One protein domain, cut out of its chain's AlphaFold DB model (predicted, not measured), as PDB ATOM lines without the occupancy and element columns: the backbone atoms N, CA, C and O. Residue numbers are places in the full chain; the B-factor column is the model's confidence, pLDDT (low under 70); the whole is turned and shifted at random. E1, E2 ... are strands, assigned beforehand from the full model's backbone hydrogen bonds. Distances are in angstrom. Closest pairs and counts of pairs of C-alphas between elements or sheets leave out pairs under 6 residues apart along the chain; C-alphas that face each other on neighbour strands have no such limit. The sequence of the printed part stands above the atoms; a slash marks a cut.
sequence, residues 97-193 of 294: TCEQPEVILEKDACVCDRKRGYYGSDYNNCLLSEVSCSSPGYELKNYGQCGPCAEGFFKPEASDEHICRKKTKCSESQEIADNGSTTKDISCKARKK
ATOM      1  N   THR A  97      -1.000 -23.973  -3.602       66.50
ATOM      2  CA  THR A  97      -0.862 -23.038  -2.497       66.50
ATOM      3  C   THR A  97       0.496 -23.312  -1.851       66.50
ATOM      4  O   THR A  97       0.716 -24.328  -1.195       66.50
ATOM      5  N   CYS A  98       1.475 -22.442  -2.118       78.12
ATOM      6  CA  CYS A  98       2.805 -22.516  -1.505       78.12
ATOM      7  C   CYS A  98       2.729 -22.082  -0.023       78.12
ATOM      8  O   CYS A  98       3.327 -21.087   0.365       78.12
ATOM      9  N   GLU A  99       1.905 -22.760   0.782       76.12
ATOM     10  CA  GLU A  99       1.548 -22.346   2.152       76.12
ATOM     11  C   GLU A  99       2.631 -22.674   3.180       76.12
ATOM     12  O   GLU A  99       2.640 -22.121   4.279       76.12
ATOM     13  N   GLN A 100       3.544 -23.579   2.831       84.19
ATOM     14  CA  GLN A 100       4.652 -23.962   3.695       84.19
ATOM     15  C   GLN A 100       5.630 -22.784   3.839       84.19
ATOM     16  O   GLN A 100       6.009 -22.184   2.832       84.19
ATOM     17  N   PRO A 101       6.079 -22.444   5.061       85.62
ATOM     18  CA  PRO A 101       6.981 -21.313   5.284       85.62
ATOM     19  C   PRO A 101       8.363 -21.493   4.637       85.62
ATOM     20  O   PRO A 101       9.104 -20.515   4.498       85.62
ATOM     21  N   GLU A 102       8.719 -22.724   4.265       90.94
ATOM     22  CA  GLU A 102       9.941 -23.100   3.551       90.94
ATOM     23  C   GLU A 102       9.816 -22.995   2.026       90.94
ATOM     24  O   GLU A 102      10.791 -23.264   1.321       90.94
ATOM     25  N   VAL A 103       8.642 -22.638   1.498       91.19
ATOM     26  CA  VAL A 103       8.320 -22.670   0.069       91.19
ATOM     27  C   VAL A 103       7.906 -21.280  -0.408       91.19
ATOM     28  O   VAL A 103       7.179 -20.554   0.261       91.19
ATOM     29  N   ILE A 104       8.359 -20.901  -1.600       89.62
ATOM     30  CA  ILE A 104       7.983 -19.660  -2.278       89.62
ATOM     31  C   ILE A 104       7.440 -19.957  -3.673       89.62
ATOM     32  O   ILE A 104       7.781 -20.966  -4.292       89.62
ATOM     33  N   LEU A 105       6.615 -19.048  -4.188       87.25
ATOM     34  CA  LEU A 105       6.155 -19.086  -5.571       87.25
ATOM     35  C   LEU A 105       7.214 -18.445  -6.481       87.25
ATOM     36  O   LEU A 105       7.445 -17.236  -6.423       87.25
ATOM     37  N   GLU A 106       7.848 -19.239  -7.342       84.38
ATOM     38  CA  GLU A 106       8.788 -18.767  -8.362       84.38
ATOM     39  C   GLU A 106       8.298 -19.195  -9.752       84.38
ATOM     40  O   GLU A 106       8.249 -20.383 -10.061       84.38
ATOM     41  N   LYS A 107       7.957 -18.221 -10.614       79.94
ATOM     42  CA  LYS A 107       7.468 -18.455 -11.994       79.94
ATOM     43  C   LYS A 107       6.329 -19.485 -12.059       79.94
ATOM     44  O   LYS A 107       6.417 -20.460 -12.799       79.94
ATOM     45  N   ASP A 108       5.297 -19.266 -11.248       75.31
ATOM     46  CA  ASP A 108       4.087 -20.098 -11.198       75.31
ATOM     47  C   ASP A 108       4.302 -21.539 -10.695       75.31
ATOM     48  O   ASP A 108       3.404 -22.373 -10.791       75.31
ATOM     49  N   ALA A 109       5.466 -21.833 -10.104       80.81
ATOM     50  CA  ALA A 109       5.749 -23.093  -9.428       80.81
ATOM     51  C   ALA A 109       6.156 -22.857  -7.969       80.81
ATOM     52  O   ALA A 109       6.878 -21.909  -7.651       80.81
ATOM     53  N   CYS A 110       5.717 -23.742  -7.075       87.12
ATOM     54  CA  CYS A 110       6.223 -23.775  -5.710       87.12
ATOM     55  C   CYS A 110       7.634 -24.367  -5.698       87.12
ATOM     56  O   CYS A 110       7.869 -25.447  -6.243       87.12
ATOM     57  N   VAL A 111       8.573 -23.663  -5.071       91.06
ATOM     58  CA  VAL A 111       9.969 -24.089  -4.915       91.06
ATOM     59  C   VAL A 111      10.447 -23.805  -3.495       91.06
ATOM     60  O   VAL A 111       9.949 -22.888  -2.846       91.06
ATOM     61  N   CYS A 112      11.435 -24.556  -3.010       92.31
ATOM     62  CA  CYS A 112      12.031 -24.283  -1.702       92.31
ATOM     63  C   CYS A 112      12.688 -22.893  -1.663       92.31
ATOM     64  O   CYS A 112      13.395 -22.501  -2.599       92.31
ATOM     65  N   ASP A 113      12.490 -22.164  -0.563       92.44
ATOM     66  CA  ASP A 113      13.032 -20.829  -0.336       92.44
ATOM     67  C   ASP A 113      14.540 -20.874  -0.070       92.44
ATOM     68  O   ASP A 113      15.039 -20.808   1.060       92.44
ATOM     69  N   ARG A 114      15.289 -20.931  -1.169       90.50
ATOM     70  CA  ARG A 114      16.748 -20.923  -1.141       90.50
ATOM     71  C   ARG A 114      17.327 -19.640  -0.577       90.50
ATOM     72  O   ARG A 114      18.466 -19.692  -0.141       90.50
ATOM     73  N   LYS A 115      16.603 -18.512  -0.533       88.38
ATOM     74  CA  LYS A 115      17.121 -17.284   0.104       88.38
ATOM     75  C   LYS A 115      17.267 -17.465   1.607       88.38
ATOM     76  O   LYS A 115      18.224 -16.957   2.181       88.38
ATOM     77  N   ARG A 116      16.352 -18.226   2.212       89.44
ATOM     78  CA  ARG A 116      16.356 -18.586   3.636       89.44
ATOM     79  C   ARG A 116      17.146 -19.863   3.939       89.44
ATOM     80  O   ARG A 116      17.111 -20.342   5.066       89.44
ATOM     81  N   GLY A 117      17.856 -20.409   2.949       91.31
ATOM     82  CA  GLY A 117      18.687 -21.602   3.105       91.31
ATOM     83  C   GLY A 117      17.946 -22.930   2.918       91.31
ATOM     84  O   GLY A 117      18.551 -23.977   3.141       91.31
ATOM     85  N   TYR A 118      16.679 -22.926   2.489       93.88
ATOM     86  CA  TYR A 118      15.943 -24.161   2.209       93.88
ATOM     87  C   TYR A 118      16.269 -24.715   0.821       93.88
ATOM     88  O   TYR A 118      16.327 -23.974  -0.158       93.88
ATOM     89  N   TYR A 119      16.454 -26.027   0.711       93.50
ATOM     90  CA  TYR A 119      16.740 -26.713  -0.548       93.50
ATOM     91  C   TYR A 119      15.897 -27.981  -0.709       93.50
ATOM     92  O   TYR A 119      15.470 -28.590   0.266       93.50
ATOM     93  N   GLY A 120      15.688 -28.386  -1.957       91.12
ATOM     94  CA  GLY A 120      14.934 -29.579  -2.332       91.12
ATOM     95  C   GLY A 120      14.537 -29.508  -3.804       91.12
ATOM     96  O   GLY A 120      14.369 -28.420  -4.359       91.12
ATOM     97  N   SER A 121      14.431 -30.657  -4.471       85.31
ATOM     98  CA  SER A 121      13.870 -30.737  -5.829       85.31
ATOM     99  C   SER A 121      12.342 -30.807  -5.837       85.31
ATOM    100  O   SER A 121      11.728 -30.498  -6.851       85.31
ATOM    101  N   ASP A 122      11.753 -31.234  -4.721       84.75
ATOM    102  CA  ASP A 122      10.316 -31.336  -4.492       84.75
ATOM    103  C   ASP A 122       9.944 -30.344  -3.389       84.75
ATOM    104  O   ASP A 122      10.528 -30.384  -2.305       84.75
ATOM    105  N   TYR A 123       8.992 -29.452  -3.671       85.44
ATOM    106  CA  TYR A 123       8.560 -28.424  -2.724       85.44
ATOM    107  C   TYR A 123       7.894 -29.020  -1.479       85.44
ATOM    108  O   TYR A 123       7.841 -28.352  -0.458       85.44
ATOM    109  N   ASN A 124       7.429 -30.274  -1.532       83.25
ATOM    110  CA  ASN A 124       6.896 -30.967  -0.358       83.25
ATOM    111  C   ASN A 124       7.993 -31.439   0.611       83.25
ATOM    112  O   ASN A 124       7.682 -31.897   1.706       83.25
ATOM    113  N   ASN A 125       9.265 -31.376   0.204       88.56
ATOM    114  CA  ASN A 125      10.408 -31.926   0.927       88.56
ATOM    115  C   ASN A 125      11.567 -30.915   0.969       88.56
ATOM    116  O   ASN A 125      12.684 -31.203   0.527       88.56
ATOM    117  N   CYS A 126      11.297 -29.719   1.489       92.31
ATOM    118  CA  CYS A 126      12.318 -28.697   1.696       92.31
ATOM    119  C   CYS A 126      13.096 -28.943   2.995       92.31
ATOM    120  O   CYS A 126      12.519 -29.116   4.064       92.31
ATOM    121  N   LEU A 127      14.425 -28.930   2.906       93.81
ATOM    122  CA  LEU A 127      15.339 -29.107   4.035       93.81
ATOM    123  C   LEU A 127      16.148 -27.834   4.255       93.81
ATOM    124  O   LEU A 127      16.550 -27.181   3.293       93.81
ATOM    125  N   LEU A 128      16.411 -27.484   5.513       92.94
ATOM    126  CA  LEU A 128      17.298 -26.372   5.844       92.94
ATOM    127  C   LEU A 128      18.755 -26.798   5.626       92.94
ATOM    128  O   LEU A 128      19.185 -27.835   6.130       92.94
ATOM    129  N   SER A 129      19.519 -26.013   4.870       90.44
ATOM    130  CA  SER A 129      20.944 -26.271   4.667       90.44
ATOM    131  C   SER A 129      21.746 -25.934   5.922       90.44
ATOM    132  O   SER A 129      21.617 -24.849   6.482       90.44
ATOM    133  N   GLU A 130      22.642 -26.838   6.313       88.50
ATOM    134  CA  GLU A 130      23.664 -26.575   7.337       88.50
ATOM    135  C   GLU A 130      24.848 -25.765   6.778       88.50
ATOM    136  O   GLU A 130      25.721 -25.324   7.527       88.50
ATOM    137  N   VAL A 131      24.907 -25.574   5.455       84.88
ATOM    138  CA  VAL A 131      26.022 -24.916   4.772       84.88
ATOM    139  C   VAL A 131      25.637 -23.490   4.400       84.88
ATOM    140  O   VAL A 131      24.700 -23.249   3.638       84.88
ATOM    141  N   SER A 132      26.426 -22.526   4.871       84.94
ATOM    142  CA  SER A 132      26.309 -21.142   4.418       84.94
ATOM    143  C   SER A 132      27.067 -20.934   3.109       84.94
ATOM    144  O   SER A 132      28.291 -21.073   3.047       84.94
ATOM    145  N   CYS A 133      26.347 -20.585   2.040       88.38
ATOM    146  CA  CYS A 133      26.937 -20.303   0.728       88.38
ATOM    147  C   CYS A 133      27.390 -18.848   0.617       88.38
ATOM    148  O   CYS A 133      27.065 -18.165  -0.353       88.38
ATOM    149  N   SER A 134      28.128 -18.352   1.611       87.94
ATOM    150  CA  SER A 134      28.537 -16.949   1.666       87.94
ATOM    151  C   SER A 134      29.504 -16.583   0.545       87.94
ATOM    152  O   SER A 134      29.453 -15.461   0.081       87.94
ATOM    153  N   SER A 135      30.349 -17.492   0.054       91.38
ATOM    154  CA  SER A 135      31.406 -17.154  -0.911       91.38
ATOM    155  C   SER A 135      30.902 -16.396  -2.160       91.38
ATOM    156  O   SER A 135      29.899 -16.800  -2.757       91.38
ATOM    157  N   PRO A 136      31.607 -15.333  -2.605       93.00
ATOM    158  CA  PRO A 136      31.265 -14.613  -3.828       93.00
ATOM    159  C   PRO A 136      31.175 -15.547  -5.033       93.00
ATOM    160  O   PRO A 136      32.034 -16.401  -5.238       93.00
ATOM    161  N   GLY A 137      30.145 -15.361  -5.850       93.06
ATOM    162  CA  GLY A 137      29.901 -16.169  -7.042       93.06
ATOM    163  C   GLY A 137      29.346 -17.570  -6.795       93.06
ATOM    164  O   GLY A 137      29.249 -18.328  -7.761       93.06
ATOM    165  N   TYR A 138      28.960 -17.908  -5.560       94.00
ATOM    166  CA  TYR A 138      28.336 -19.184  -5.212       94.00
ATOM    167  C   TYR A 138      26.926 -18.998  -4.635       94.00
ATOM    168  O   TYR A 138      26.618 -17.994  -3.998       94.00
ATOM    169  N   GLU A 139      26.074 -19.997  -4.843       93.88
ATOM    170  CA  GLU A 139      24.712 -20.092  -4.317       93.88
ATOM    171  C   GLU A 139      24.370 -21.523  -3.904       93.88
ATOM    172  O   GLU A 139      24.948 -22.494  -4.404       93.88
ATOM    173  N   LEU A 140      23.377 -21.648  -3.031       93.75
ATOM    174  CA  LEU A 140      22.768 -22.903  -2.640       93.75
ATOM    175  C   LEU A 140      21.995 -23.503  -3.819       93.75
ATOM    176  O   LEU A 140      21.134 -22.871  -4.443       93.75
ATOM    177  N   LYS A 141      22.313 -24.756  -4.134       92.81
ATOM    178  CA  LYS A 141      21.636 -25.533  -5.172       92.81
ATOM    179  C   LYS A 141      20.528 -26.392  -4.571       92.81
ATOM    180  O   LYS A 141      20.513 -26.669  -3.378       92.81
ATOM    181  N   ASN A 142      19.640 -26.890  -5.428       90.38
ATOM    182  CA  ASN A 142      18.492 -27.712  -5.020       90.38
ATOM    183  C   ASN A 142      18.888 -29.029  -4.325       90.38
ATOM    184  O   ASN A 142      18.055 -29.642  -3.675       90.38
ATOM    185  N   TYR A 143      20.146 -29.461  -4.455       90.75
ATOM    186  CA  TYR A 143      20.705 -30.643  -3.793       90.75
ATOM    187  C   TYR A 143      21.459 -30.317  -2.488       90.75
ATOM    188  O   TYR A 143      22.147 -31.179  -1.947       90.75
ATOM    189  N   GLY A 144      21.363 -29.078  -1.993       89.75
ATOM    190  CA  GLY A 144      21.838 -28.690  -0.660       89.75
ATOM    191  C   GLY A 144      23.308 -28.300  -0.556       89.75
ATOM    192  O   GLY A 144      23.769 -27.994   0.539       89.75
ATOM    193  N   GLN A 145      24.049 -28.277  -1.667       92.69
ATOM    194  CA  GLN A 145      25.442 -27.818  -1.684       92.69
ATOM    195  C   GLN A 145      25.573 -26.458  -2.368       92.69
ATOM    196  O   GLN A 145      24.756 -26.083  -3.216       92.69
ATOM    197  N   CYS A 146      26.653 -25.752  -2.044       93.06
ATOM    198  CA  CYS A 146      27.023 -24.523  -2.726       93.06
ATOM    199  C   CYS A 146      27.643 -24.834  -4.090       93.06
ATOM    200  O   CYS A 146      28.584 -25.620  -4.201       93.06
ATOM    201  N   GLY A 147      27.138 -24.192  -5.135       93.50
ATOM    202  CA  GLY A 147      27.687 -24.258  -6.485       93.50
ATOM    203  C   GLY A 147      27.807 -22.862  -7.091       93.50
ATOM    204  O   GLY A 147      27.261 -21.915  -6.533       93.50
ATOM    205  N   PRO A 148      28.496 -22.709  -8.230       94.31
ATOM    206  CA  PRO A 148      28.647 -21.406  -8.870       94.31
ATOM    207  C   PRO A 148      27.290 -20.828  -9.296       94.31
ATOM    208  O   PRO A 148      26.377 -21.587  -9.639       94.31
ATOM    209  N   CYS A 149      27.162 -19.498  -9.314       93.25
ATOM    210  CA  CYS A 149      25.982 -18.814  -9.848       93.25
ATOM    211  C   CYS A 149      25.638 -19.319 -11.255       93.25
ATOM    212  O   CYS A 149      26.529 -19.549 -12.078       93.25
ATOM    213  N   ALA A 150      24.344 -19.458 -11.544       92.00
ATOM    214  CA  ALA A 150      23.885 -19.726 -12.901       92.00
ATOM    215  C   ALA A 150      24.254 -18.580 -13.864       92.00
ATOM    216  O   ALA A 150      24.458 -17.431 -13.461       92.00
ATOM    217  N   GLU A 151      24.314 -18.887 -15.159       91.50
ATOM    218  CA  GLU A 151      24.557 -17.878 -16.187       91.50
ATOM    219  C   GLU A 151      23.487 -16.773 -16.135       91.50
ATOM    220  O   GLU A 151      22.296 -17.034 -15.967       91.50
ATOM    221  N   GLY A 152      23.923 -15.515 -16.242       92.00
ATOM    222  CA  GLY A 152      23.046 -14.355 -16.072       92.00
ATOM    223  C   GLY A 152      22.825 -13.927 -14.616       92.00
ATOM    224  O   GLY A 152      22.091 -12.966 -14.391       92.00
ATOM    225  N   PHE A 153      23.471 -14.581 -13.645       93.81
ATOM    226  CA  PHE A 153      23.438 -14.213 -12.227       93.81
ATOM    227  C   PHE A 153      24.844 -13.931 -11.686       93.81
ATOM    228  O   PHE A 153      25.848 -14.371 -12.250       93.81
ATOM    229  N   PHE A 154      24.916 -13.172 -10.596       94.19
ATOM    230  CA  PHE A 154      26.153 -12.840  -9.903       94.19
ATOM    231  C   PHE A 154      25.930 -12.678  -8.393       94.19
ATOM    232  O   PHE A 154      24.824 -12.384  -7.937       94.19
ATOM    233  N   LYS A 155      26.993 -12.855  -7.612       93.31
ATOM    234  CA  LYS A 155      27.034 -12.579  -6.175       93.31
ATOM    235  C   LYS A 155      28.361 -11.884  -5.851       93.31
ATOM    236  O   LYS A 155      29.396 -12.553  -5.899       93.31
ATOM    237  N   PRO A 156      28.360 -10.563  -5.591       88.88
ATOM    238  CA  PRO A 156      29.594  -9.784  -5.536       88.88
ATOM    239  C   PRO A 156      30.377  -9.967  -4.241       88.88
ATOM    240  O   PRO A 156      31.602 -10.008  -4.260       88.88
ATOM    241  N   GLU A 157      29.672 -10.113  -3.125       87.50
ATOM    242  CA  GLU A 157      30.272 -10.128  -1.799       87.50
ATOM    243  C   GLU A 157      29.822 -11.339  -1.003       87.50
ATOM    244  O   GLU A 157      28.810 -11.985  -1.312       87.50
ATOM    245  N   ALA A 158      30.589 -11.603   0.055       79.06
ATOM    246  CA  ALA A 158      30.201 -12.548   1.072       79.06
ATOM    247  C   ALA A 158      29.034 -11.996   1.889       79.06
ATOM    248  O   ALA A 158      29.227 -11.363   2.917       79.06
ATOM    249  N   SER A 159      27.823 -12.202   1.378       70.62
ATOM    250  CA  SER A 159      26.579 -11.905   2.082       70.62
ATOM    251  C   SER A 159      25.941 -13.187   2.605       70.62
ATOM    252  O   SER A 159      26.158 -14.274   2.050       70.62
ATOM    253  N   ASP A 160      25.095 -13.021   3.622       61.47
ATOM    254  CA  ASP A 160      24.237 -14.065   4.199       61.47
ATOM    255  C   ASP A 160      23.165 -14.573   3.212       61.47
ATOM    256  O   ASP A 160      22.382 -15.465   3.524       61.47
ATOM    257  N   GLU A 161      23.120 -14.039   1.986       72.12
ATOM    258  CA  GLU A 161      22.204 -14.493   0.944       72.12
ATOM    259  C   GLU A 161      22.690 -15.807   0.330       72.12
ATOM    260  O   GLU A 161      23.690 -15.856  -0.380       72.12
ATOM    261  N   HIS A 162      21.943 -16.889   0.511       84.19
ATOM    262  CA  HIS A 162      22.244 -18.183  -0.108       84.19
ATOM    263  C   HIS A 162      22.003 -18.224  -1.635       84.19
ATOM    264  O   HIS A 162      22.206 -19.272  -2.242       84.19
ATOM    265  N   ILE A 163      21.587 -17.129  -2.286       89.44
ATOM    266  CA  ILE A 163      21.245 -17.097  -3.719       89.44
ATOM    267  C   ILE A 163      22.008 -16.011  -4.483       89.44
ATOM    268  O   ILE A 163      22.327 -14.959  -3.930       89.44
ATOM    269  N   CYS A 164      22.259 -16.233  -5.775       91.75
ATOM    270  CA  CYS A 164      22.808 -15.200  -6.647       91.75
ATOM    271  C   CYS A 164      21.721 -14.245  -7.161       91.75
ATOM    272  O   CYS A 164      20.560 -14.611  -7.357       91.75
ATOM    273  N   ARG A 165      22.110 -12.999  -7.431       91.12
ATOM    274  CA  ARG A 165      21.230 -11.951  -7.961       91.12
ATOM    275  C   ARG A 165      21.318 -11.905  -9.480       91.12
ATOM    276  O   ARG A 165      22.350 -12.220 -10.063       91.12
ATOM    277  N   LYS A 166      20.230 -11.521 -10.143       92.38
ATOM    278  CA  LYS A 166      20.196 -11.420 -11.607       92.38
ATOM    279  C   LYS A 166      21.055 -10.246 -12.075       92.38
ATOM    280  O   LYS A 166      20.970  -9.168 -11.496       92.38
ATOM    281  N   LYS A 167      21.838 -10.452 -13.135       93.44
ATOM    282  CA  LYS A 167      22.628  -9.394 -13.765       93.44
ATOM    283  C   LYS A 167      21.734  -8.317 -14.381       93.44
ATOM    284  O   LYS A 167      20.665  -8.614 -14.930       93.44
ATOM    285  N   THR A 168      22.204  -7.079 -14.327       93.06
ATOM    286  CA  THR A 168      21.554  -5.914 -14.924       93.06
ATOM    287  C   THR A 168      21.473  -6.061 -16.443       93.06
ATOM    288  O   THR A 168      22.417  -6.487 -17.106       93.06
ATOM    289  N   LYS A 169      20.327  -5.688 -17.023       93.50
ATOM    290  CA  LYS A 169      20.166  -5.574 -18.478       93.50
ATOM    291  C   LYS A 169      20.354  -4.119 -18.890       93.50
ATOM    292  O   LYS A 169      19.639  -3.253 -18.395       93.50
ATOM    293  N   CYS A 170      21.284  -3.859 -19.805       91.25
ATOM    294  CA  CYS A 170      21.462  -2.518 -20.355       91.25
ATOM    295  C   CYS A 170      20.233  -2.089 -21.161       91.25
ATOM    296  O   CYS A 170      19.657  -2.889 -21.899       91.25
ATOM    297  N   SER A 171      19.851  -0.818 -21.026       91.12
ATOM    298  CA  SER A 171      18.777  -0.226 -21.830       91.12
ATOM    299  C   SER A 171      19.175  -0.117 -23.307       91.12
ATOM    300  O   SER A 171      20.358  -0.141 -23.646       91.12
ATOM    301  N   GLU A 172      18.202   0.077 -24.200       88.12
ATOM    302  CA  GLU A 172      18.453   0.238 -25.643       88.12
ATOM    303  C   GLU A 172      19.369   1.430 -25.975       88.12
ATOM    304  O   GLU A 172      20.085   1.420 -26.977       88.12
ATOM    305  N   SER A 173      19.382   2.448 -25.109       86.06
ATOM    306  CA  SER A 173      20.235   3.638 -25.225       86.06
ATOM    307  C   SER A 173      21.683   3.418 -24.759       86.06
ATOM    308  O   SER A 173      22.539   4.294 -24.907       86.06
ATOM    309  N   GLN A 174      21.970   2.246 -24.196       89.00
ATOM    310  CA  GLN A 174      23.257   1.875 -23.632       89.00
ATOM    311  C   GLN A 174      23.862   0.692 -24.399       89.00
ATOM    312  O   GLN A 174      23.197  -0.052 -25.121       89.00
ATOM    313  N   GLU A 175      25.174   0.556 -24.295       89.69
ATOM    314  CA  GLU A 175      25.926  -0.599 -24.770       89.69
ATOM    315  C   GLU A 175      26.629  -1.256 -23.582       89.69
ATOM    316  O   GLU A 175      26.964  -0.597 -22.592       89.69
ATOM    317  N   ILE A 176      26.819  -2.572 -23.663       90.44
ATOM    318  CA  ILE A 176      27.511  -3.319 -22.616       90.44
ATOM    319  C   ILE A 176      28.984  -2.900 -22.646       90.44
ATOM    320  O   ILE A 176      29.668  -3.057 -23.656       90.44
ATOM    321  N   ALA A 177      29.460  -2.320 -21.546       90.38
ATOM    322  CA  ALA A 177      30.864  -1.973 -21.355       90.38
ATOM    323  C   ALA A 177      31.664  -3.164 -20.813       90.38
ATOM    324  O   ALA A 177      32.813  -3.356 -21.198       90.38
ATOM    325  N   ASP A 178      31.043  -3.952 -19.935       89.94
ATOM    326  CA  ASP A 178      31.601  -5.155 -19.321       89.94
ATOM    327  C   ASP A 178      30.470  -6.181 -19.150       89.94
ATOM    328  O   ASP A 178      29.415  -5.853 -18.603       89.94
ATOM    329  N   ASN A 179      30.687  -7.414 -19.616       87.56
ATOM    330  CA  ASN A 179      29.724  -8.521 -19.524       87.56
ATOM    331  C   ASN A 179      29.545  -9.047 -18.081       87.56
ATOM    332  O   ASN A 179      28.674  -9.891 -17.814       87.56
ATOM    333  N   GLY A 180      30.366  -8.567 -17.142       90.06
ATOM    334  CA  GLY A 180      30.379  -9.018 -15.758       90.06
ATOM    335  C   GLY A 180      30.809 -10.482 -15.629       90.06
ATOM    336  O   GLY A 180      31.082 -11.186 -16.600       90.06
ATOM    337  N   SER A 181      30.796 -11.000 -14.409       92.44
ATOM    338  CA  SER A 181      31.184 -12.378 -14.074       92.44
ATOM    339  C   SER A 181      30.180 -12.983 -13.087       92.44
ATOM    340  O   SER A 181      29.135 -12.391 -12.826       92.44
ATOM    341  N   THR A 182      30.462 -14.154 -12.521       91.12
ATOM    342  CA  THR A 182      29.684 -14.677 -11.383       91.12
ATOM    343  C   THR A 182      29.852 -13.822 -10.123       91.12
ATOM    344  O   THR A 182      29.041 -13.920  -9.213       91.12
ATOM    345  N   THR A 183      30.856 -12.947 -10.066       92.75
ATOM    346  CA  THR A 183      31.149 -12.060  -8.928       92.75
ATOM    347  C   THR A 183      30.962 -10.578  -9.251       92.75
ATOM    348  O   THR A 183      31.174  -9.729  -8.395       92.75
ATOM    349  N   LYS A 184      30.568 -10.227 -10.477       92.62
ATOM    350  CA  LYS A 184      30.453  -8.830 -10.907       92.62
ATOM    351  C   LYS A 184      29.263  -8.648 -11.832       92.62
ATOM    352  O   LYS A 184      29.057  -9.450 -12.743       92.62
ATOM    353  N   ASP A 185      28.513  -7.574 -11.619       93.69
ATOM    354  CA  ASP A 185      27.399  -7.234 -12.495       93.69
ATOM    355  C   ASP A 185      27.868  -6.746 -13.876       93.69
ATOM    356  O   ASP A 185      29.023  -6.355 -14.072       93.69
ATOM    357  N   ILE A 186      26.943  -6.743 -14.833       94.44
ATOM    358  CA  ILE A 186      27.101  -6.087 -16.127       94.44
ATOM    359  C   ILE A 186      27.220  -4.579 -15.909       94.44
ATOM    360  O   ILE A 186      26.419  -3.968 -15.205       94.44
ATOM    361  N   SER A 187      28.208  -3.964 -16.556       93.75
ATOM    362  CA  SER A 187      28.355  -2.506 -16.584       93.75
ATOM    363  C   SER A 187      27.892  -1.967 -17.933       93.75
ATOM    364  O   SER A 187      28.342  -2.429 -18.982       93.75
ATOM    365  N   CYS A 188      27.012  -0.970 -17.911       93.31
ATOM    366  CA  CYS A 188      26.455  -0.341 -19.106       93.31
ATOM    367  C   CYS A 188      27.073   1.044 -19.310       93.31
ATOM    368  O   CYS A 188      27.166   1.825 -18.366       93.31
ATOM    369  N   LYS A 189      27.454   1.377 -20.544       92.56
ATOM    370  CA  LYS A 189      27.867   2.736 -20.929       92.56
ATOM    371  C   LYS A 189      26.852   3.337 -21.893       92.56
ATOM    372  O   LYS A 189      26.225   2.617 -22.668       92.56
ATOM    373  N   ALA A 190      26.662   4.653 -21.840       87.94
ATOM    374  CA  ALA A 190      25.813   5.343 -22.805       87.94
ATOM    375  C   ALA A 190      26.375   5.134 -24.215       87.94
ATOM    376  O   ALA A 190      27.580   5.295 -24.431       87.94
ATOM    377  N   ARG A 191      25.513   4.794 -25.179       81.31
ATOM    378  CA  ARG A 191      25.935   4.765 -26.581       81.31
ATOM    379  C   ARG A 191      26.374   6.174 -26.954       81.31
ATOM    380  O   ARG A 191      25.610   7.125 -26.779       81.31
ATOM    381  N   LYS A 192      27.599   6.318 -27.470       77.44
ATOM    382  CA  LYS A 192      28.007   7.583 -28.088       77.44
ATOM    383  C   LYS A 192      26.990   7.891 -29.181       77.44
ATOM    384  O   LYS A 192      26.871   7.130 -30.141       77.44
ATOM    385  N   LYS A 193      26.254   8.994 -29.032       61.94
ATOM    386  CA  LYS A 193      25.514   9.577 -30.149       61.94
ATOM    387  C   LYS A 193      26.566   9.934 -31.188       61.94
ATOM    388  O   LYS A 193      27.331  10.872 -30.984       61.94
TER     389      LYS A 193
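This is residues 97 to 193 of the 294 residues of an uncharacterized protein of Mytilus galloprovincialis (UniProt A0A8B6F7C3). With little regular structure, this is a chain of loops with three small, separate hairpins that do not stand in one line: E1 and E2 toward one end, E3 and E4 at the corner of a wide V, and E5 and E6 in an arm toward the other end. The printed part has 97 residues and six named strands, E1 to E6 in chain order, in three antiparallel two-stranded sheets, with no named helix. It is all strand by class, though named strands hold only 23 residues, and loose, with a radius of gyration of the C-alphas of 16.0 A and spans of 54 by 29 by 17 A.

E1, residues 103 to 106, starts at C-alpha 103 (8.320, -22.670, 0.069). E2 is 109 to 112, E3 138 to 140, E4 146 to 148, E5 174 to 178, 11.7 A long, and E6 187 to 190, ending at C-alpha 190 (25.813, 5.343, -22.805).

In hairpin E1 and E2, N 104 and O 111 are 2.8 A apart, within hydrogen-bond range. So are N 139 and O 147 of hairpin E3 and E4, 2.8 A, and N 175 and O 189 of hairpin E5 and E6, 2.8 A. E2 and E3 are apart, as are E4 and E5.

The printed part has no cut. The links E2 to E3 and E4 to E5 are long, 25 residues each. Residues 97, 160 and 193 have pLDDT under 70.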